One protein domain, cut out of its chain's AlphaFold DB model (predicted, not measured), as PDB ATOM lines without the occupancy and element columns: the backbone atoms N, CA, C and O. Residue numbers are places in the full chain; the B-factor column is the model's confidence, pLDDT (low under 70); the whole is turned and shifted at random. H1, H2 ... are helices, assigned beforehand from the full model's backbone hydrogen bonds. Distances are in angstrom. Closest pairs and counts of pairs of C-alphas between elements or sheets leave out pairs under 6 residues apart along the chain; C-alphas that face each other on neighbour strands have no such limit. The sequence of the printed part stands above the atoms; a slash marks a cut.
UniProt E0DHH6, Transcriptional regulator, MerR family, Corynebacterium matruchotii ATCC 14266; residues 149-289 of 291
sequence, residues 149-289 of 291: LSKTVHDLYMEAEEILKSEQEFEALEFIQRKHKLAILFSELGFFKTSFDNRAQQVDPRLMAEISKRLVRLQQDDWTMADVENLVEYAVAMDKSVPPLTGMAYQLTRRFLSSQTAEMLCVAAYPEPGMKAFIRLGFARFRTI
ATOM      1  N   LEU A 149      16.814 -48.242  33.448       71.62
ATOM      2  CA  LEU A 149      17.524 -47.101  34.030       71.62
ATOM      3  C   LEU A 149      17.764 -47.366  35.521       71.62
ATOM      4  O   LEU A 149      16.838 -47.777  36.225       71.62
ATOM      5  N   SER A 150      19.006 -47.185  35.976       80.19
ATOM      6  CA  SER A 150      19.352 -47.451  37.371       80.19
ATOM      7  C   SER A 150      18.404 -46.701  38.294       80.19
ATOM      8  O   SER A 150      18.090 -45.533  38.041       80.19
ATOM      9  N   LYS A 151      17.963 -47.369  39.364       81.81
ATOM     10  CA  LYS A 151      16.987 -46.817  40.305       81.81
ATOM     11  C   LYS A 151      17.416 -45.433  40.799       81.81
ATOM     12  O   LYS A 151      16.609 -44.523  40.796       81.81
ATOM     13  N   THR A 152      18.702 -45.242  41.095       84.75
ATOM     14  CA  THR A 152      19.240 -43.936  41.494       84.75
ATOM     15  C   THR A 152      18.997 -42.843  40.453       84.75
ATOM     16  O   THR A 152      18.562 -41.750  40.795       84.75
ATOM     17  N   VAL A 153      19.308 -43.106  39.181       85.25
ATOM     18  CA  VAL A 153      19.154 -42.101  38.120       85.25
ATOM     19  C   VAL A 153      17.671 -41.815  37.886       85.25
ATOM     20  O   VAL A 153      17.296 -40.666  37.684       85.25
ATOM     21  N   HIS A 154      16.835 -42.853  37.937       87.56
ATOM     22  CA  HIS A 154      15.386 -42.721  37.839       87.56
ATOM     23  C   HIS A 154      14.811 -41.861  38.973       87.56
ATOM     24  O   HIS A 154      14.101 -40.900  38.691       87.56
ATOM     25  N   ASP A 155      15.176 -42.154  40.223       89.38
ATOM     26  CA  ASP A 155      14.725 -41.424  41.411       89.38
ATOM     27  C   ASP A 155      15.141 -39.940  41.332       89.38
ATOM     28  O   ASP A 155      14.310 -39.062  41.546       89.38
ATOM     29  N   LEU A 156      16.368 -39.637  40.881       90.31
ATOM     30  CA  LEU A 156      16.830 -38.259  40.652       90.31
ATOM     31  C   LEU A 156      15.939 -37.488  39.660       90.31
ATOM     32  O   LEU A 156      15.628 -36.316  39.884       90.31
ATOM     33  N   TYR A 157      15.540 -38.119  38.549       91.31
ATOM     34  CA  TYR A 157      14.621 -37.493  37.593       91.31
ATOM     35  C   TYR A 157      13.226 -37.303  38.193       91.31
ATOM     36  O   TYR A 157      12.643 -36.238  38.011       91.31
ATOM     37  N   MET A 158      12.712 -38.296  38.923       92.62
ATOM     38  CA  MET A 158      11.398 -38.220  39.571       92.62
ATOM     39  C   MET A 158      11.338 -37.096  40.613       92.62
ATOM     40  O   MET A 158      10.396 -36.310  40.601       92.62
ATOM     41  N   GLU A 159      12.360 -36.959  41.459       94.38
ATOM     42  CA  GLU A 159      12.441 -35.885  42.457       94.38
ATOM     43  C   GLU A 159      12.508 -34.498  41.792       94.38
ATOM     44  O   GLU A 159      11.821 -33.566  42.210       94.38
ATOM     45  N   ALA A 160      13.277 -34.355  40.706       93.62
ATOM     46  CA  ALA A 160      13.326 -33.110  39.938       93.62
ATOM     47  C   ALA A 160      11.978 -32.783  39.259       93.62
ATOM     48  O   ALA A 160      11.571 -31.621  39.219       93.62
ATOM     49  N   GLU A 161      11.266 -33.794  38.752       94.25
ATOM     50  CA  GLU A 161       9.910 -33.647  38.209       94.25
ATOM     51  C   GLU A 161       8.906 -33.200  39.283       94.25
ATOM     52  O   GLU A 161       8.085 -32.318  39.023       94.25
ATOM     53  N   GLU A 162       8.974 -33.760  40.494       95.12
ATOM     54  CA  GLU A 162       8.114 -33.362  41.615       95.12
ATOM     55  C   GLU A 162       8.346 -31.909  42.035       95.12
ATOM     56  O   GLU A 162       7.376 -31.180  42.258       95.12
ATOM     57  N   ILE A 163       9.605 -31.461  42.067       95.31
ATOM     58  CA  ILE A 163       9.954 -30.062  42.341       95.31
ATOM     59  C   ILE A 163       9.295 -29.145  41.307       95.31
ATOM     60  O   ILE A 163       8.534 -28.255  41.683       95.31
ATOM     61  N   LEU A 164       9.503 -29.402  40.011       94.62
ATOM     62  CA  LEU A 164       8.941 -28.569  38.938       94.62
ATOM     63  C   LEU A 164       7.410 -28.580  38.933       94.62
ATOM     64  O   LEU A 164       6.774 -27.558  38.682       94.62
ATOM     65  N   LYS A 165       6.806 -29.725  39.263       94.12
ATOM     66  CA  LYS A 165       5.358 -29.843  39.424       94.12
ATOM     67  C   LYS A 165       4.848 -29.010  40.603       94.12
ATOM     68  O   LYS A 165       3.796 -28.388  40.480       94.12
ATOM     69  N   SER A 166       5.571 -28.987  41.724       95.12
ATOM     70  CA  SER A 166       5.210 -28.180  42.896       95.12
ATOM     71  C   SER A 166       5.348 -26.675  42.639       95.12
ATOM     72  O   SER A 166       4.509 -25.901  43.094       95.12
ATOM     73  N   GLU A 167       6.345 -26.279  41.842       94.12
ATOM     74  CA  GLU A 167       6.595 -24.895  41.414       94.12
ATOM     75  C   GLU A 167       5.672 -24.439  40.265       94.12
ATOM     76  O   GLU A 167       5.677 -23.265  39.918       94.12
ATOM     77  N   GLN A 168       4.840 -25.337  39.713       93.62
ATOM     78  CA  GLN A 168       3.948 -25.090  38.564       93.62
ATOM     79  C   GLN A 168       4.686 -24.692  37.270       93.62
ATOM     80  O   GLN A 168       4.138 -24.026  36.393       93.62
ATOM     81  N   GLU A 169       5.919 -25.166  37.115       93.31
ATOM     82  CA  GLU A 169       6.796 -24.891  35.974       93.31
ATOM     83  C   GLU A 169       6.560 -25.915  34.853       93.31
ATOM     84  O   GLU A 169       7.369 -26.814  34.605       93.31
ATOM     85  N   PHE A 170       5.399 -25.826  34.193       91.31
ATOM     86  CA  PHE A 170       4.911 -26.864  33.273       91.31
ATOM     87  C   PHE A 170       5.784 -27.070  32.027       91.31
ATOM     88  O   PHE A 170       5.962 -28.210  31.594       91.31
ATOM     89  N   GLU A 171       6.364 -26.007  31.466       90.69
ATOM     90  CA  GLU A 171       7.245 -26.118  30.292       90.69
ATOM     91  C   GLU A 171       8.555 -26.843  30.645       90.69
ATOM     92  O   GLU A 171       8.993 -27.757  29.940       90.69
ATOM     93  N   ALA A 172       9.152 -26.495  31.789       91.94
ATOM     94  CA  ALA A 172      10.333 -27.174  32.314       91.94
ATOM     95  C   ALA A 172      10.029 -28.626  32.705       91.94
ATOM     96  O   ALA A 172      10.857 -29.510  32.462       91.94
ATOM     97  N   LEU A 173       8.838 -28.885  33.259       93.06
ATOM     98  CA  LEU A 173       8.363 -30.229  33.577       93.06
ATOM     99  C   LEU A 173       8.264 -31.097  32.313       93.06
ATOM    100  O   LEU A 173       8.775 -32.217  32.286       93.06
ATOM    101  N   GLU A 174       7.659 -30.583  31.242       91.38
ATOM    102  CA  GLU A 174       7.565 -31.327  29.986       91.38
ATOM    103  C   GLU A 174       8.957 -31.591  29.388       91.38
ATOM    104  O   GLU A 174       9.256 -32.698  28.919       91.38
ATOM    105  N   PHE A 175       9.842 -30.595  29.449       91.00
ATOM    106  CA  PHE A 175      11.218 -30.724  28.988       91.00
ATOM    107  C   PHE A 175      11.984 -31.823  29.741       91.00
ATOM    108  O   PHE A 175      12.607 -32.686  29.107       91.00
ATOM    109  N   ILE A 176      11.924 -31.842  31.078       91.44
ATOM    110  CA  ILE A 176      12.637 -32.850  31.872       91.44
ATOM    111  C   ILE A 176      12.036 -34.249  31.683       91.44
ATOM    112  O   ILE A 176      12.795 -35.207  31.548       91.44
ATOM    113  N   GLN A 177      10.712 -34.376  31.534       90.75
ATOM    114  CA  GLN A 177      10.049 -35.658  31.259       90.75
ATOM    115  C   GLN A 177      10.472 -36.252  29.915       90.75
ATOM    116  O   GLN A 177      10.690 -37.463  29.790       90.75
ATOM    117  N   ARG A 178      10.625 -35.413  28.882       89.31
ATOM    118  CA  ARG A 178      11.167 -35.847  27.585       89.31
ATOM    119  C   ARG A 178      12.606 -36.351  27.741       89.31
ATOM    120  O   ARG A 178      12.936 -37.406  27.195       89.31
ATOM    121  N   LYS A 179      13.443 -35.660  28.528       87.81
ATOM    122  CA  LYS A 179      14.820 -36.102  28.829       87.81
ATOM    123  C   LYS A 179      14.849 -37.405  29.628       87.81
ATOM    124  O   LYS A 179      15.643 -38.279  29.294       87.81
ATOM    125  N   HIS A 180      13.969 -37.569  30.611       89.44
ATOM    126  CA  HIS A 180      13.854 -38.783  31.415       89.44
ATOM    127  C   HIS A 180      13.475 -39.998  30.550       89.44
ATOM    128  O   HIS A 180      14.164 -41.019  30.577       89.44
ATOM    129  N   LYS A 181      12.464 -39.875  29.679       85.00
ATOM    130  CA  LYS A 181      12.095 -40.937  28.718       85.00
ATOM    131  C   LYS A 181      13.259 -41.322  27.806       85.00
ATOM    132  O   LYS A 181      13.494 -42.500  27.549       85.00
ATOM    133  N   LEU A 182      13.997 -40.328  27.325       85.12
ATOM    134  CA  LEU A 182      15.156 -40.536  26.467       85.12
ATOM    135  C   LEU A 182      16.322 -41.194  27.230       85.12
ATOM    136  O   LEU A 182      16.990 -42.063  26.672       85.12
ATOM    137  N   ALA A 183      16.514 -40.879  28.514       82.81
ATOM    138  CA  ALA A 183      17.471 -41.572  29.375       82.81
ATOM    139  C   ALA A 183      17.104 -43.055  29.571       82.81
ATOM    140  O   ALA A 183      17.971 -43.922  29.453       82.81
ATOM    141  N   ILE A 184      15.819 -43.365  29.775       81.25
ATOM    142  CA  ILE A 184      15.329 -44.752  29.853       81.25
ATOM    143  C   ILE A 184      15.642 -45.506  28.558       81.25
ATOM    144  O   ILE A 184      16.250 -46.573  28.608       81.25
ATOM    145  N   LEU A 185      15.308 -44.933  27.397       78.12
ATOM    146  CA  LEU A 185      15.580 -45.557  26.096       78.12
ATOM    147  C   LEU A 185      17.075 -45.805  25.871       78.12
ATOM    148  O   LEU A 185      17.465 -46.876  25.411       78.12
ATOM    149  N   PHE A 186      17.933 -44.846  26.214       74.94
ATOM    150  CA  PHE A 186      19.379 -45.045  26.124       74.94
ATOM    151  C   PHE A 186      19.887 -46.119  27.091       74.94
ATOM    152  O   PHE A 186      20.818 -46.846  26.745       74.94
ATOM    153  N   SER A 187      19.266 -46.267  28.265       75.38
ATOM    154  CA  SER A 187      19.595 -47.346  29.200       75.38
ATOM    155  C   SER A 187      19.209 -48.701  28.625       75.38
ATOM    156  O   SER A 187      20.045 -49.597  28.596       75.38
ATOM    157  N   GLU A 188      18.000 -48.831  28.070       71.31
ATOM    158  CA  GLU A 188      17.549 -50.047  27.380       71.31
ATOM    159  C   GLU A 188      18.469 -50.410  26.198       71.31
ATOM    160  O   GLU A 188      18.688 -51.579  25.887       71.31
ATOM    161  N   LEU A 189      19.075 -49.419  25.548       70.88
ATOM    162  CA  LEU A 189      20.044 -49.627  24.471       70.88
ATOM    163  C   LEU A 189      21.477 -49.920  24.965       70.88
ATOM    164  O   LEU A 189      22.367 -50.141  24.144       70.88
ATOM    165  N   GLY A 190      21.712 -49.941  26.280       66.56
ATOM    166  CA  GLY A 190      23.004 -50.268  26.890       66.56
ATOM    167  C   GLY A 190      24.021 -49.119  26.887       66.56
ATOM    168  O   GLY A 190      25.219 -49.361  27.044       66.56
ATOM    169  N   PHE A 191      23.575 -47.871  26.698       66.12
ATOM    170  CA  PHE A 191      24.461 -46.699  26.709       66.12
ATOM    171  C   PHE A 191      24.839 -46.238  28.122       66.12
ATOM    172  O   PHE A 191      25.916 -45.663  28.300       66.12
ATOM    173  N   PHE A 192      24.002 -46.501  29.130       63.22
ATOM    174  CA  PHE A 192      24.315 -46.184  30.523       63.22
ATOM    175  C   PHE A 192      25.050 -47.351  31.194       63.22
ATOM    176  O   PHE A 192      24.569 -48.479  31.232       63.22
ATOM    177  N   LYS A 193      26.246 -47.066  31.719       62.75
ATOM    178  CA  LYS A 193      27.020 -47.970  32.584       62.75
ATOM    179  C   LYS A 193      26.931 -47.500  34.039       62.75
ATOM    180  O   LYS A 193      26.647 -46.331  34.291       62.75
ATOM    181  N   THR A 194      27.306 -48.371  34.975       59.56
ATOM    182  CA  THR A 194      27.331 -48.123  36.434       59.56
ATOM    183  C   THR A 194      28.077 -46.854  36.865       59.56
ATOM    184  O   THR A 194      27.809 -46.311  37.929       59.56
ATOM    185  N   SER A 195      28.996 -46.329  36.046       59.38
ATOM    186  CA  SER A 195      29.725 -45.086  36.341       59.38
ATOM    187  C   SER A 195      28.834 -43.841  36.455       59.38
ATOM    188  O   SER A 195      29.259 -42.867  37.071       59.38
ATOM    189  N   PHE A 196      27.627 -43.852  35.880       65.00
ATOM    190  CA  PHE A 196      26.684 -42.735  36.000       65.00
ATOM    191  C   PHE A 196      25.906 -42.750  37.320       65.00
ATOM    192  O   PHE A 196      25.542 -41.682  37.809       65.00
ATOM    193  N   ASP A 197      25.734 -43.917  37.943       71.00
ATOM    194  CA  ASP A 197      24.956 -44.071  39.177       71.00
ATOM    195  C   ASP A 197      25.620 -43.350  40.347       71.00
ATOM    196  O   ASP A 197      24.977 -42.573  41.046       71.00
ATOM    197  N   ASN A 198      26.936 -43.523  40.501       72.38
ATOM    198  CA  ASN A 198      27.710 -42.856  41.555       72.38
ATOM    199  C   ASN A 198      27.593 -41.332  41.481       72.38
ATOM    200  O   ASN A 198      27.586 -40.656  42.505       72.38
ATOM    201  N   ARG A 199      27.518 -40.792  40.262       74.25
ATOM    202  CA  ARG A 199      27.401 -39.354  40.051       74.25
ATOM    203  C   ARG A 199      25.968 -38.881  40.272       74.25
ATOM    204  O   ARG A 199      25.780 -37.848  40.894       74.25
ATOM    205  N   ALA A 200      24.972 -39.648  39.829       79.88
ATOM    206  CA  ALA A 200      23.565 -39.341  40.072       79.88
ATOM    207  C   ALA A 200      23.218 -39.306  41.570       79.88
ATOM    208  O   ALA A 200      22.465 -38.432  41.974       79.88
ATOM    209  N   GLN A 201      23.828 -40.162  42.404       81.12
ATOM    210  CA  GLN A 201      23.667 -40.116  43.872       81.12
ATOM    211  C   GLN A 201      24.104 -38.787  44.503       81.12
ATOM    212  O   GLN A 201      23.711 -38.477  45.622       81.12
ATOM    213  N   GLN A 202      24.975 -38.041  43.827       82.62
ATOM    214  CA  GLN A 202      25.620 -36.845  44.363       82.62
ATOM    215  C   GLN A 202      25.053 -35.553  43.765       82.62
ATOM    216  O   GLN A 202      25.414 -34.466  44.209       82.62
ATOM    217  N   VAL A 203      24.198 -35.656  42.744       84.88
ATOM    218  CA  VAL A 203      23.545 -34.503  42.124       84.88
ATOM    219  C   VAL A 203      22.274 -34.190  42.906       84.88
ATOM    220  O   VAL A 203      21.419 -35.052  43.063       84.88
ATOM    221  N   ASP A 204      22.138 -32.947  43.362       87.62
ATOM    222  CA  ASP A 204      20.900 -32.465  43.978       87.62
ATOM    223  C   ASP A 204      19.792 -32.335  42.904       87.62
ATOM    224  O   ASP A 204      19.992 -31.626  41.904       87.62
ATOM    225  N   PRO A 205      18.618 -32.974  43.086       90.94
ATOM    226  CA  PRO A 205      17.479 -32.855  42.175       90.94
ATOM    227  C   PRO A 205      17.043 -31.410  41.907       90.94
ATOM    228  O   PRO A 205      16.600 -31.095  40.801       90.94
ATOM    229  N   ARG A 206      17.220 -30.498  42.873       91.19
ATOM    230  CA  ARG A 206      16.905 -29.069  42.697       91.19
ATOM    231  C   ARG A 206      17.764 -28.419  41.623       91.19
ATOM    232  O   ARG A 206      17.259 -27.603  40.858       91.19
ATOM    233  N   LEU A 207      19.036 -28.806  41.514       88.69
ATOM    234  CA  LEU A 207      19.928 -28.294  40.469       88.69
ATOM    235  C   LEU A 207      19.478 -28.779  39.082       88.69
ATOM    236  O   LEU A 207      19.527 -28.021  38.112       88.69
ATOM    237  N   MET A 208      18.978 -30.017  38.990       89.25
ATOM    238  CA  MET A 208      18.403 -30.572  37.757       89.25
ATOM    239  C   MET A 208      17.077 -29.901  37.366       89.25
ATOM    240  O   MET A 208      16.830 -29.676  36.176       89.25
ATOM    241  N   ALA A 209      16.239 -29.536  38.337       92.81
ATOM    242  CA  ALA A 209      15.044 -28.732  38.095       92.81
ATOM    243  C   ALA A 209      15.418 -27.321  37.598       92.81
ATOM    244  O   ALA A 209      14.959 -26.878  36.545       92.81
ATOM    245  N   GLU A 210      16.331 -26.647  38.296       92.56
ATOM    246  CA  GLU A 210      16.765 -25.281  37.989       92.56
ATOM    247  C   GLU A 210      17.446 -25.166  36.617       92.56
ATOM    248  O   GLU A 210      17.125 -24.269  35.834       92.56
ATOM    249  N   ILE A 211      18.331 -26.107  36.262       91.38
ATOM    250  CA  ILE A 211      18.958 -26.112  34.932       91.38
ATOM    251  C   ILE A 211      17.920 -26.337  33.824       91.38
ATOM    252  O   ILE A 211      18.065 -25.795  32.730       91.38
ATOM    253  N   SER A 212      16.856 -27.099  34.102       91.94
ATOM    254  CA  SER A 212      15.772 -27.340  33.146       91.94
ATOM    255  C   SER A 212      14.951 -26.072  32.911       91.94
ATOM    256  O   SER A 212      14.716 -25.730  31.754       91.94
ATOM    257  N   LYS A 213      14.622 -25.314  33.969       93.25
ATOM    258  CA  LYS A 213      13.960 -24.000  33.853       93.25
ATOM    259  C   LYS A 213      14.777 -23.029  33.002       93.25
ATOM    260  O   LYS A 213      14.271 -22.444  32.047       93.25
ATOM    261  N   ARG A 214      16.078 -22.919  33.281       92.44
ATOM    262  CA  ARG A 214      16.975 -22.024  32.532       92.44
ATOM    263  C   ARG A 214      17.159 -22.444  31.074       92.44
ATOM    264  O   ARG A 214      17.239 -21.587  30.202       92.44
ATOM    265  N   LEU A 215      17.201 -23.747  30.789       91.25
ATOM    266  CA  LEU A 215      17.260 -24.251  29.414       91.25
ATOM    267  C   LEU A 215      15.989 -23.932  28.624       91.25
ATOM    268  O   LEU A 215      16.092 -23.605  27.445       91.25
ATOM    269  N   VAL A 216      14.818 -24.013  29.257       91.75
ATOM    270  CA  VAL A 216      13.543 -23.626  28.637       91.75
ATOM    271  C   VAL A 216      13.483 -22.119  28.390       91.75
ATOM    272  O   VAL A 216      13.076 -21.705  27.310       91.75
ATOM    273  N   ARG A 217      13.995 -21.291  29.311       90.06
ATOM    274  CA  ARG A 217      14.085 -19.833  29.107       90.06
ATOM    275  C   ARG A 217      14.848 -19.462  27.829       90.06
ATOM    276  O   ARG A 217      14.444 -18.542  27.132       90.06
ATOM    277  N   LEU A 218      15.897 -20.213  27.476       90.56
ATOM    278  CA  LEU A 218      16.672 -20.009  26.239       90.56
ATOM    279  C   LEU A 218      15.939 -20.414  24.945       90.56
ATOM    280  O   LEU A 218      16.513 -20.285  23.862       90.56
ATOM    281  N   GLN A 219      14.721 -20.947  25.041       88.88
ATOM    282  CA  GLN A 219      13.854 -21.232  23.892       88.88
ATOM    283  C   GLN A 219      12.952 -20.046  23.536       88.88
ATOM    284  O   GLN A 219      12.364 -20.040  22.463       88.88
ATOM    285  N   GLN A 220      12.828 -19.063  24.430       87.69
ATOM    286  CA  GLN A 220      11.984 -17.886  24.238       87.69
ATOM    287  C   GLN A 220      12.733 -16.830  23.421       87.69
ATOM    288  O   GLN A 220      13.945 -16.717  23.556       87.69
ATOM    289  N   ASP A 221      12.035 -16.049  22.594       84.38
ATOM    290  CA  ASP A 221      12.650 -15.147  21.602       84.38
ATOM    291  C   ASP A 221      13.503 -14.004  22.193       84.38
ATOM    292  O   ASP A 221      14.324 -13.413  21.492       84.38
ATOM    293  N   ASP A 222      13.340 -13.688  23.478       90.94
ATOM    294  CA  ASP A 222      13.991 -12.585  24.197       90.94
ATOM    295  C   ASP A 222      15.236 -13.006  25.004       90.94
ATOM    296  O   ASP A 222      15.688 -12.275  25.887       90.94
ATOM    297  N   TRP A 223      15.809 -14.176  24.712       92.88
ATOM    298  CA  TRP A 223      17.044 -14.639  25.349       92.88
ATOM    299  C   TRP A 223      18.243 -13.727  25.032       92.88
ATOM    300  O   TRP A 223      18.385 -13.191  23.931       92.88
ATOM    301  N   THR A 224      19.173 -13.599  25.982       93.88
ATOM    302  CA  THR A 224      20.414 -12.833  25.799       93.88
ATOM    303  C   THR A 224      21.661 -13.705  25.942       93.88
ATOM    304  O   THR A 224      21.647 -14.767  26.566       93.88
ATOM    305  N   MET A 225      22.794 -13.243  25.402       92.88
ATOM    306  CA  MET A 225      24.082 -13.915  25.633       92.88
ATOM    307  C   MET A 225      24.472 -13.949  27.119       92.88
ATOM    308  O   MET A 225      25.122 -14.901  27.540       92.88
ATOM    309  N   ALA A 226      24.024 -12.978  27.921       93.62
ATOM    310  CA  ALA A 226      24.229 -12.997  29.366       93.62
ATOM    311  C   ALA A 226      23.478 -14.164  30.031       93.62
ATOM    312  O   ALA A 226      24.024 -14.814  30.920       93.62
ATOM    313  N   ASP A 227      22.266 -14.495  29.574       92.19
ATOM    314  CA  ASP A 227      21.518 -15.663  30.069       92.19
ATOM    315  C   ASP A 227      22.245 -16.970  29.742       92.19
ATOM    316  O   ASP A 227      22.327 -17.878  30.574       92.19
ATOM    317  N   VAL A 228      22.832 -17.042  28.544       94.38
ATOM    318  CA  VAL A 228      23.648 -18.178  28.108       94.38
ATOM    319  C   VAL A 228      24.902 -18.320  28.977       94.38
ATOM    320  O   VAL A 228      25.187 -19.415  29.460       94.38
ATOM    321  N   GLU A 229      25.635 -17.230  29.210       94.19
ATOM    322  CA  GLU A 229      26.826 -17.209  30.071       94.19
ATOM    323  C   GLU A 229      26.490 -17.604  31.512       94.19
ATOM    324  O   GLU A 229      27.144 -18.483  32.081       94.19
ATOM    325  N   ASN A 230      25.418 -17.038  32.071       93.94
ATOM    326  CA  ASN A 230      24.925 -17.371  33.406       93.94
ATOM    327  C   ASN A 230      24.549 -18.853  33.524       93.94
ATOM    328  O   ASN A 230      24.817 -19.480  34.550       93.94
ATOM    329  N   LEU A 231      23.937 -19.434  32.488       93.75
ATOM    330  CA  LEU A 231      23.606 -20.856  32.470       93.75
ATOM    331  C   LEU A 231      24.854 -21.740  32.360       93.75
ATOM    332  O   LEU A 231      24.926 -22.774  33.023       93.75
ATOM    333  N   VAL A 232      25.847 -21.349  31.559       94.50
ATOM    334  CA  VAL A 232      27.115 -22.088  31.462       94.50
ATOM    335  C   VAL A 232      27.868 -22.054  32.789       94.50
ATOM    336  O   VAL A 232      28.304 -23.104  33.258       94.50
ATOM    337  N   GLU A 233      27.983 -20.894  33.435       92.88
ATOM    338  CA  GLU A 233      28.636 -20.790  34.745       92.88
ATOM    339  C   GLU A 233      27.860 -21.553  35.827       92.88
ATOM    340  O   GLU A 233      28.467 -22.229  36.659       92.88
ATOM    341  N   TYR A 234      26.525 -21.563  35.765       91.62
ATOM    342  CA  TYR A 234      25.705 -22.414  36.629       91.62
ATOM    343  C   TYR A 234      25.985 -23.910  36.404       91.62
ATOM    344  O   TYR A 234      26.175 -24.656  37.365       91.62
ATOM    345  N   ALA A 235      26.084 -24.354  35.148       90.81
ATOM    346  CA  ALA A 235      26.423 -25.738  34.819       90.81
ATOM    347  C   ALA A 235      27.835 -26.120  35.303       90.81
ATOM    348  O   ALA A 235      28.041 -27.234  35.782       90.81
ATOM    349  N   VAL A 236      28.800 -25.198  35.225       90.56
ATOM    350  CA  VAL A 236      30.155 -25.388  35.768       90.56
ATOM    351  C   VAL A 236      30.140 -25.449  37.296       90.56
ATOM    352  O   VAL A 236      30.843 -26.272  37.880       90.56
ATOM    353  N   ALA A 237      29.351 -24.609  37.963       89.50
ATOM    354  CA  ALA A 237      29.199 -24.655  39.415       89.50
ATOM    355  C   ALA A 237      28.590 -25.989  39.875       89.50
ATOM    356  O   ALA A 237      29.089 -26.590  40.824       89.50
ATOM    357  N   MET A 238      27.581 -26.490  39.155       86.69
ATOM    358  CA  MET A 238      26.981 -27.807  39.389       86.69
ATOM    359  C   MET A 238      27.975 -28.954  39.140       86.69
ATOM    360  O   MET A 238      28.005 -29.930  39.881       86.69
ATOM    361  N   ASP A 239      28.824 -28.851  38.117       86.38
ATOM    362  CA  ASP A 239      29.891 -29.831  37.883       86.38
ATOM    363  C   ASP A 239      30.894 -29.876  39.046       86.38
ATOM    364  O   ASP A 239      31.325 -30.955  39.444       86.38
ATOM    365  N   LYS A 240      31.213 -28.711  39.626       86.81
ATOM    366  CA  LYS A 240      32.125 -28.568  40.770       86.81
ATOM    367  C   LYS A 240      31.511 -28.958  42.115       86.81
ATOM    368  O   LYS A 240      32.264 -29.245  43.041       86.81
ATOM    369  N   SER A 241      30.183 -28.951  42.251       83.88
ATOM    370  CA  SER A 241      29.514 -29.361  43.495       83.88
ATOM    371  C   SER A 241      29.538 -30.875  43.710       83.88
ATOM    372  O   SER A 241      29.209 -31.348  44.794       83.88
ATOM    373  N   VAL A 242      29.933 -31.632  42.687       83.25
ATOM    374  CA  VAL A 242      30.033 -33.090  42.702       83.25
ATOM    375  C   VAL A 242      31.509 -33.491  42.593       83.25
ATOM    376  O   VAL A 242      32.276 -32.815  41.905       83.25
ATOM    377  N   PRO A 243      31.948 -34.585  43.243       81.81
ATOM    378  CA  PRO A 243      33.268 -35.160  43.038       81.81
ATOM    379  C   PRO A 243      33.695 -35.220  41.560       81.81
ATOM    380  O   PRO A 243      32.892 -35.580  40.685       81.81
ATOM    381  N   PRO A 244      34.968 -34.892  41.263       80.81
ATOM    382  CA  PRO A 244      35.457 -34.837  39.895       80.81
ATOM    383  C   PRO A 244      35.330 -36.201  39.218       80.81
ATOM    384  O   PRO A 244      35.446 -37.254  39.851       80.81
ATOM    385  N   LEU A 245      35.116 -36.186  37.900       79.50
ATOM    386  CA  LEU A 245      35.099 -37.419  37.118       79.50
ATOM    387  C   LEU A 245      36.436 -38.151  37.266       79.50
ATOM    388  O   LEU A 245      37.502 -37.561  37.102       79.50
ATOM    389  N   THR A 246      36.376 -39.460  37.503       79.19
ATOM    390  CA  THR A 246      37.556 -40.329  37.583       79.19
ATOM    391  C   THR A 246      37.451 -41.506  36.610       79.19
ATOM    392  O   THR A 246      36.382 -41.818  36.072       79.19
ATOM    393  N   GLY A 247      38.591 -42.147  36.335       80.38
ATOM    394  CA  GLY A 247      38.667 -43.374  35.541       80.38
ATOM    395  C   GLY A 247      38.081 -43.250  34.129       80.38
ATOM    396  O   GLY A 247      38.353 -42.297  33.396       80.38
ATOM    397  N   MET A 248      37.274 -44.240  33.736       75.50
ATOM    398  CA  MET A 248      36.689 -44.323  32.392       75.50
ATOM    399  C   MET A 248      35.715 -43.171  32.095       75.50
ATOM    400  O   MET A 248      35.670 -42.704  30.959       75.50
ATOM    401  N   ALA A 249      34.972 -42.678  33.092       74.81
ATOM    402  CA  ALA A 249      34.024 -41.581  32.898       74.81
ATOM    403  C   ALA A 249      34.741 -40.278  32.508       74.81
ATOM    404  O   ALA A 249      34.341 -39.624  31.549       74.81
ATOM    405  N   TYR A 250      35.860 -39.961  33.171       83.88
ATOM    406  CA  TYR A 250      36.710 -38.823  32.801       83.88
ATOM    407  C   TYR A 250      37.229 -38.937  31.363       83.88
ATOM    408  O   TYR A 250      37.127 -37.992  30.584       83.88
ATOM    409  N   GLN A 251      37.746 -40.109  30.977       81.19
ATOM    410  CA  GLN A 251      38.285 -40.327  29.629       81.19
ATOM    411  C   GLN A 251      37.219 -40.192  28.536       81.19
ATOM    412  O   GLN A 251      37.490 -39.612  27.483       81.19
ATOM    413  N   LEU A 252      36.010 -40.712  28.779       80.81
ATOM    414  CA  LEU A 252      34.885 -40.579  27.855       80.81
ATOM    415  C   LEU A 252      34.456 -39.119  27.713       80.81
ATOM    416  O   LEU A 252      34.332 -38.647  26.584       80.81
ATOM    417  N   THR A 253      34.306 -38.396  28.824       84.75
ATOM    418  CA  THR A 253      33.956 -36.969  28.814       84.75
ATOM    419  C   THR A 253      35.014 -36.140  28.099       84.75
ATOM    420  O   THR A 253      34.675 -35.352  27.219       84.75
ATOM    421  N   ARG A 254      36.303 -36.371  28.377       87.81
ATOM    422  CA  ARG A 254      37.406 -35.704  27.677       87.81
ATOM    423  C   ARG A 254      37.348 -35.954  26.170       87.81
ATOM    424  O   ARG A 254      37.356 -35.009  25.391       87.81
ATOM    425  N   ARG A 255      37.216 -37.216  25.742       86.69
ATOM    426  CA  ARG A 255      37.123 -37.579  24.315       86.69
ATOM    427  C   ARG A 255      35.891 -36.975  23.641       86.69
ATOM    428  O   ARG A 255      35.968 -36.572  22.482       86.69
ATOM    429  N   PHE A 256      34.770 -36.928  24.354       87.75
ATOM    430  CA  PHE A 256      33.536 -36.315  23.883       87.75
ATOM    431  C   PHE A 256      33.709 -34.805  23.681       87.75
ATOM    432  O   PHE A 256      33.448 -34.307  22.589       87.75
ATOM    433  N   LEU A 257      34.239 -34.095  24.679       90.38
ATOM    434  CA  LEU A 257      34.463 -32.649  24.617       90.38
ATOM    435  C   LEU A 257      35.502 -32.260  23.559       90.38
ATOM    436  O   LEU A 257      35.338 -31.243  22.885       90.38
ATOM    437  N   SER A 258      36.541 -33.072  23.349       89.44
ATOM    438  CA  SER A 258      37.535 -32.856  22.286       89.44
ATOM    439  C   SER A 258      37.001 -33.111  20.869       89.44
ATOM    440  O   SER A 258      37.660 -32.744  19.899       89.44
ATOM    441  N   SER A 259      35.835 -33.746  20.711       91.06
ATOM    442  CA  SER A 259      35.291 -34.111  19.401       91.06
ATOM    443  C   SER A 259      34.437 -32.991  18.808       91.06
ATOM    444  O   SER A 259      33.338 -32.705  19.285       91.06
ATOM    445  N   GLN A 260      34.898 -32.403  17.702       89.19
ATOM    446  CA  GLN A 260      34.115 -31.418  16.947       89.19
ATOM    447  C   GLN A 260      32.820 -32.024  16.383       89.19
ATOM    448  O   GLN A 260      31.784 -31.365  16.338       89.19
ATOM    449  N   THR A 261      32.844 -33.306  16.008       88.38
ATOM    450  CA  THR A 261      31.648 -34.024  15.550       88.38
ATOM    451  C   THR A 261      30.610 -34.158  16.664       88.38
ATOM    452  O   THR A 261      29.421 -34.023  16.397       88.38
ATOM    453  N   ALA A 262      31.040 -34.397  17.909       81.62
ATOM    454  CA  ALA A 262      30.126 -34.483  19.048       81.62
ATOM    455  C   ALA A 262      29.453 -33.132  19.328       81.62
ATOM    456  O   ALA A 262      28.238 -33.085  19.496       81.62
ATOM    457  N   GLU A 263      30.219 -32.038  19.283       87.94
ATOM    458  CA  GLU A 263      29.681 -30.678  19.402       87.94
ATOM    459  C   GLU A 263      28.635 -30.394  18.314       87.94
ATOM    460  O   GLU A 263      27.526 -29.957  18.618       87.94
ATOM    461  N   MET A 264      28.938 -30.719  17.053       86.06
ATOM    462  CA  MET A 264      28.008 -30.527  15.934       86.06
ATOM    463  C   MET A 264      26.728 -31.357  16.076       86.06
ATOM    464  O   MET A 264      25.647 -30.853  15.778       86.06
ATOM    465  N   LEU A 265      26.826 -32.603  16.554       85.62
ATOM    466  CA  LEU A 265      25.658 -33.448  16.820       85.62
ATOM    467  C   LEU A 265      24.784 -32.864  17.933       85.62
ATOM    468  O   LEU A 265      23.564 -32.833  17.789       85.62
ATOM    469  N   CYS A 266      25.388 -32.357  19.010       84.00
ATOM    470  CA  CYS A 266      24.648 -31.675  20.067       84.00
ATOM    471  C   CYS A 266      23.968 -30.407  19.539       84.00
ATOM    472  O   CYS A 266      22.775 -30.233  19.751       84.00
ATOM    473  N   VAL A 267      24.674 -29.555  18.793       88.44
ATOM    474  CA  VAL A 267      24.093 -28.336  18.198       88.44
ATOM    475  C   VAL A 267      22.956 -28.663  17.220       88.44
ATOM    476  O   VAL A 267      21.981 -27.922  17.148       88.44
ATOM    477  N   ALA A 268      23.052 -29.766  16.474       85.25
ATOM    478  CA  ALA A 268      21.992 -30.207  15.570       85.25
ATOM    479  C   ALA A 268      20.763 -30.759  16.312       85.25
ATOM    480  O   ALA A 268      19.646 -30.611  15.825       85.25
ATOM    481  N   ALA A 269      20.956 -31.370  17.485       80.56
ATOM    482  CA  ALA A 269      19.873 -31.934  18.291       80.56
ATOM    483  C   ALA A 269      18.973 -30.869  18.946       80.56
ATOM    484  O   ALA A 269      17.839 -31.178  19.304       80.56
ATOM    485  N   TYR A 270      19.455 -29.631  19.090       83.06
ATOM    486  CA  TYR A 270      18.711 -28.525  19.694       83.06
ATOM    487  C   TYR A 270      18.532 -27.395  18.670       83.06
ATOM    488  O   TYR A 270      19.487 -26.666  18.410       83.06
ATOM    489  N   PRO A 271      17.345 -27.244  18.050       77.50
ATOM    490  CA  PRO A 271      17.147 -26.311  16.941       77.50
ATOM    491  C   PRO A 271      17.156 -24.835  17.369       77.50
ATOM    492  O   PRO A 271      17.567 -23.997  16.560       77.50
ATOM    493  N   GLU A 272      16.789 -24.531  18.616       89.69
ATOM    494  CA  GLU A 272      16.634 -23.148  19.081       89.69
ATOM    495  C   GLU A 272      17.964 -22.382  19.188       89.69
ATOM    496  O   GLU A 272      18.951 -22.930  19.699       89.69
ATOM    497  N   PRO A 273      18.020 -21.106  18.752       89.50
ATOM    498  CA  PRO A 273      19.245 -20.306  18.756       89.50
ATOM    499  C   PRO A 273      19.922 -20.196  20.130       89.50
ATOM    500  O   PRO A 273      21.136 -20.404  20.216       89.50
ATOM    501  N   GLY A 274      19.156 -19.943  21.197       91.44
ATOM    502  CA  GLY A 274      19.692 -19.808  22.555       91.44
ATOM    503  C   GLY A 274      20.301 -21.112  23.075       91.44
ATOM    504  O   GLY A 274      21.414 -21.125  23.606       91.44
ATOM    505  N   MET A 275      19.650 -22.251  22.819       90.56
ATOM    506  CA  MET A 275      20.193 -23.570  23.173       90.56
ATOM    507  C   MET A 275      21.460 -23.909  22.376       90.56
ATOM    508  O   MET A 275      22.416 -24.449  22.934       90.56
ATOM    509  N   LYS A 276      21.522 -23.553  21.085       92.62
ATOM    510  CA  LYS A 276      22.743 -23.713  20.275       92.62
ATOM    511  C   LYS A 276      23.899 -22.881  20.823       92.62
ATOM    512  O   LYS A 276      25.033 -23.365  20.843       92.62
ATOM    513  N   ALA A 277      23.628 -21.650  21.260       93.19
ATOM    514  CA  ALA A 277      24.621 -20.789  21.895       93.19
ATOM    515  C   ALA A 277      25.132 -21.406  23.208       93.19
ATOM    516  O   ALA A 277      26.346 -21.518  23.389       93.19
ATOM    517  N   PHE A 278      24.228 -21.911  24.056       94.69
ATOM    518  CA  PHE A 278      24.576 -22.636  25.281       94.69
ATOM    519  C   PHE A 278      25.463 -23.852  25.018       94.69
ATOM    520  O   PHE A 278      26.474 -24.022  25.692       94.69
ATOM    521  N   ILE A 279      25.142 -24.675  24.019       92.62
ATOM    522  CA  ILE A 279      25.945 -25.864  23.702       92.62
ATOM    523  C   ILE A 279      27.354 -25.461  23.269       92.62
ATOM    524  O   ILE A 279      28.323 -26.002  23.795       92.62
ATOM    525  N   ARG A 280      27.491 -24.498  22.352       93.56
ATOM    526  CA  ARG A 280      28.810 -24.047  21.874       93.56
ATOM    527  C   ARG A 280      29.652 -23.467  23.006       93.56
ATOM    528  O   ARG A 280      30.806 -23.862  23.183       93.56
ATOM    529  N   LEU A 281      29.071 -22.563  23.796       94.50
ATOM    530  CA  LEU A 281      29.774 -21.938  24.914       94.50
ATOM    531  C   LEU A 281      30.098 -22.962  26.010       94.50
ATOM    532  O   LEU A 281      31.211 -22.976  26.530       94.50
ATOM    533  N   GLY A 282      29.168 -23.871  26.305       92.88
ATOM    534  CA  GLY A 282      29.363 -24.978  27.233       92.88
ATOM    535  C   GLY A 282      30.514 -25.887  26.808       92.88
ATOM    536  O   GLY A 282      31.418 -26.127  27.600       92.88
ATOM    537  N   PHE A 283      30.558 -26.333  25.548       93.38
ATOM    538  CA  PHE A 283      31.679 -27.127  25.028       93.38
ATOM    539  C   PHE A 283      33.010 -26.378  25.147       93.38
ATOM    540  O   PHE A 283      33.990 -26.957  25.618       93.38
ATOM    541  N   ALA A 284      33.055 -25.096  24.770       93.50
ATOM    542  CA  ALA A 284      34.255 -24.275  24.919       93.50
ATOM    543  C   ALA A 284      34.703 -24.186  26.386       93.50
ATOM    544  O   ALA A 284      35.881 -24.385  26.687       93.50
ATOM    545  N   ARG A 285      33.764 -23.964  27.311       94.25
ATOM    546  CA  ARG A 285      34.053 -23.840  28.741       94.25
ATOM    547  C   ARG A 285      34.503 -25.164  29.351       94.25
ATOM    548  O   ARG A 285      35.555 -25.215  29.981       94.25
ATOM    549  N   PHE A 286      33.780 -26.253  29.118       91.81
ATOM    550  CA  PHE A 286      34.121 -27.568  29.660       91.81
ATOM    551  C   PHE A 286      35.409 -28.152  29.062       91.81
ATOM    552  O   PHE A 286      36.111 -28.882  29.762       91.81
ATOM    553  N   ARG A 287      35.797 -27.779  27.831       93.25
ATOM    554  CA  ARG A 287      37.140 -28.079  27.301       93.25
ATOM    555  C   ARG A 287      38.239 -27.515  28.201       93.25
ATOM    556  O   ARG A 287      39.175 -28.239  28.492       93.25
ATOM    557  N   THR A 288      38.097 -26.287  28.709       92.69
ATOM    558  CA  THR A 288      39.107 -25.695  29.615       92.69
ATOM    559  C   THR A 288      39.233 -26.411  30.963       92.69
ATOM    560  O   THR A 288      40.239 -26.248  31.643       92.69
ATOM    561  N   ILE A 289      38.224 -27.199  31.350       89.06
ATOM    562  CA  ILE A 289      38.193 -27.938  32.619       89.06
ATOM    563  C   ILE A 289      38.736 -29.365  32.441       89.06
ATOM    564  O   ILE A 289      39.434 -29.865  33.317       89.06
TER     565      ILE A 289
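Overview. This is residues 149 to 289 of the 291 residues of the protein "Transcriptional regulator, MerR family" of Corynebacterium matruchotii ATCC 14266 (UniProt E0DHH6). Two helical halves are joined through the hairpin of H4 and H5. In one, H4 crosses the hairpin of H1 and H2, with short H3 by the beginning of H1; in the other, H5, H6 and H7 pack on H8. The printed part has 141 residues with eight named helices, H1 to H8 in order, and no named strand: all helix. It is compact, with a radius of gyration of the C-alphas of 15.0 A, and spans 40 by 37 by 28 A.

Along the chain. H1, residues 151 to 166, begins at C-alpha 151 (16.987, -46.817, 40.305) and is 22.2 A long. H2, residues 170 to 188, is 27.1 A long. H3 has residues 195 to 200, H4 205 to 217. H5, residues 225 to 240, is 22.6 A long. H6 has residues 247 to 257, H7 260 to 269. H8, residues 273 to 289, is 24.7 A long and ends at C-alpha 289 (38.193, -27.938, 32.619).

Arrangement. Helix packing is part aligned, part crossed: some touching pairs are at a shallow tilt, others at a steep one. H1 and H2 form a hairpin, at 11 degrees; the closest C-alphas, Leu 164 and Leu 173, are 5.6 A apart. H1 touches H3 with residues 152 to 156 alone, the closest C-alphas being Val 153 and Ala 200, 5.6 A. H4 touches H1 with residues 205 to 209 alone, at a steep tilt of 58 degrees, the closest C-alphas being Ala 160 and Pro 205, 4.7 A. H2 touches H4 with residues 171 to 176 alone, Ala 172 to Lys 213 being the closest C-alphas, 5.1 A. H5 touches H4 with residues 231 to 238 alone, a hairpin at 17 degrees; the closest C-alphas, Arg 214 and Leu 231, are 6.7 A apart. H5 touches H8 at a steep tilt of 41 degrees, the closest C-alphas being Val 228 and Phe 278, 5.4 A. H8 touches H6 with residues 283 to 287 alone, Leu 257 to Arg 287 being the closest C-alphas, 5.9 A. H7 and H8 form a hairpin, at 30 degrees; the closest C-alphas, Val 267 and Lys 276, are 5.2 A apart. H1 and H8 are apart. Every O i to N i+4 pair is within hydrogen-bond range in H1, H2, H4, H5, H6 and H7; H3 has 1 of 2, H8 11 of 13.

Size, cuts and confidence. The C-alphas farthest apart, Asp 222 and Gly 247, are 41.1 A apart. The printed part has no cut and no long link. Mean pLDDT of the printed part is 86.6; residues 190 to 196 are under 70.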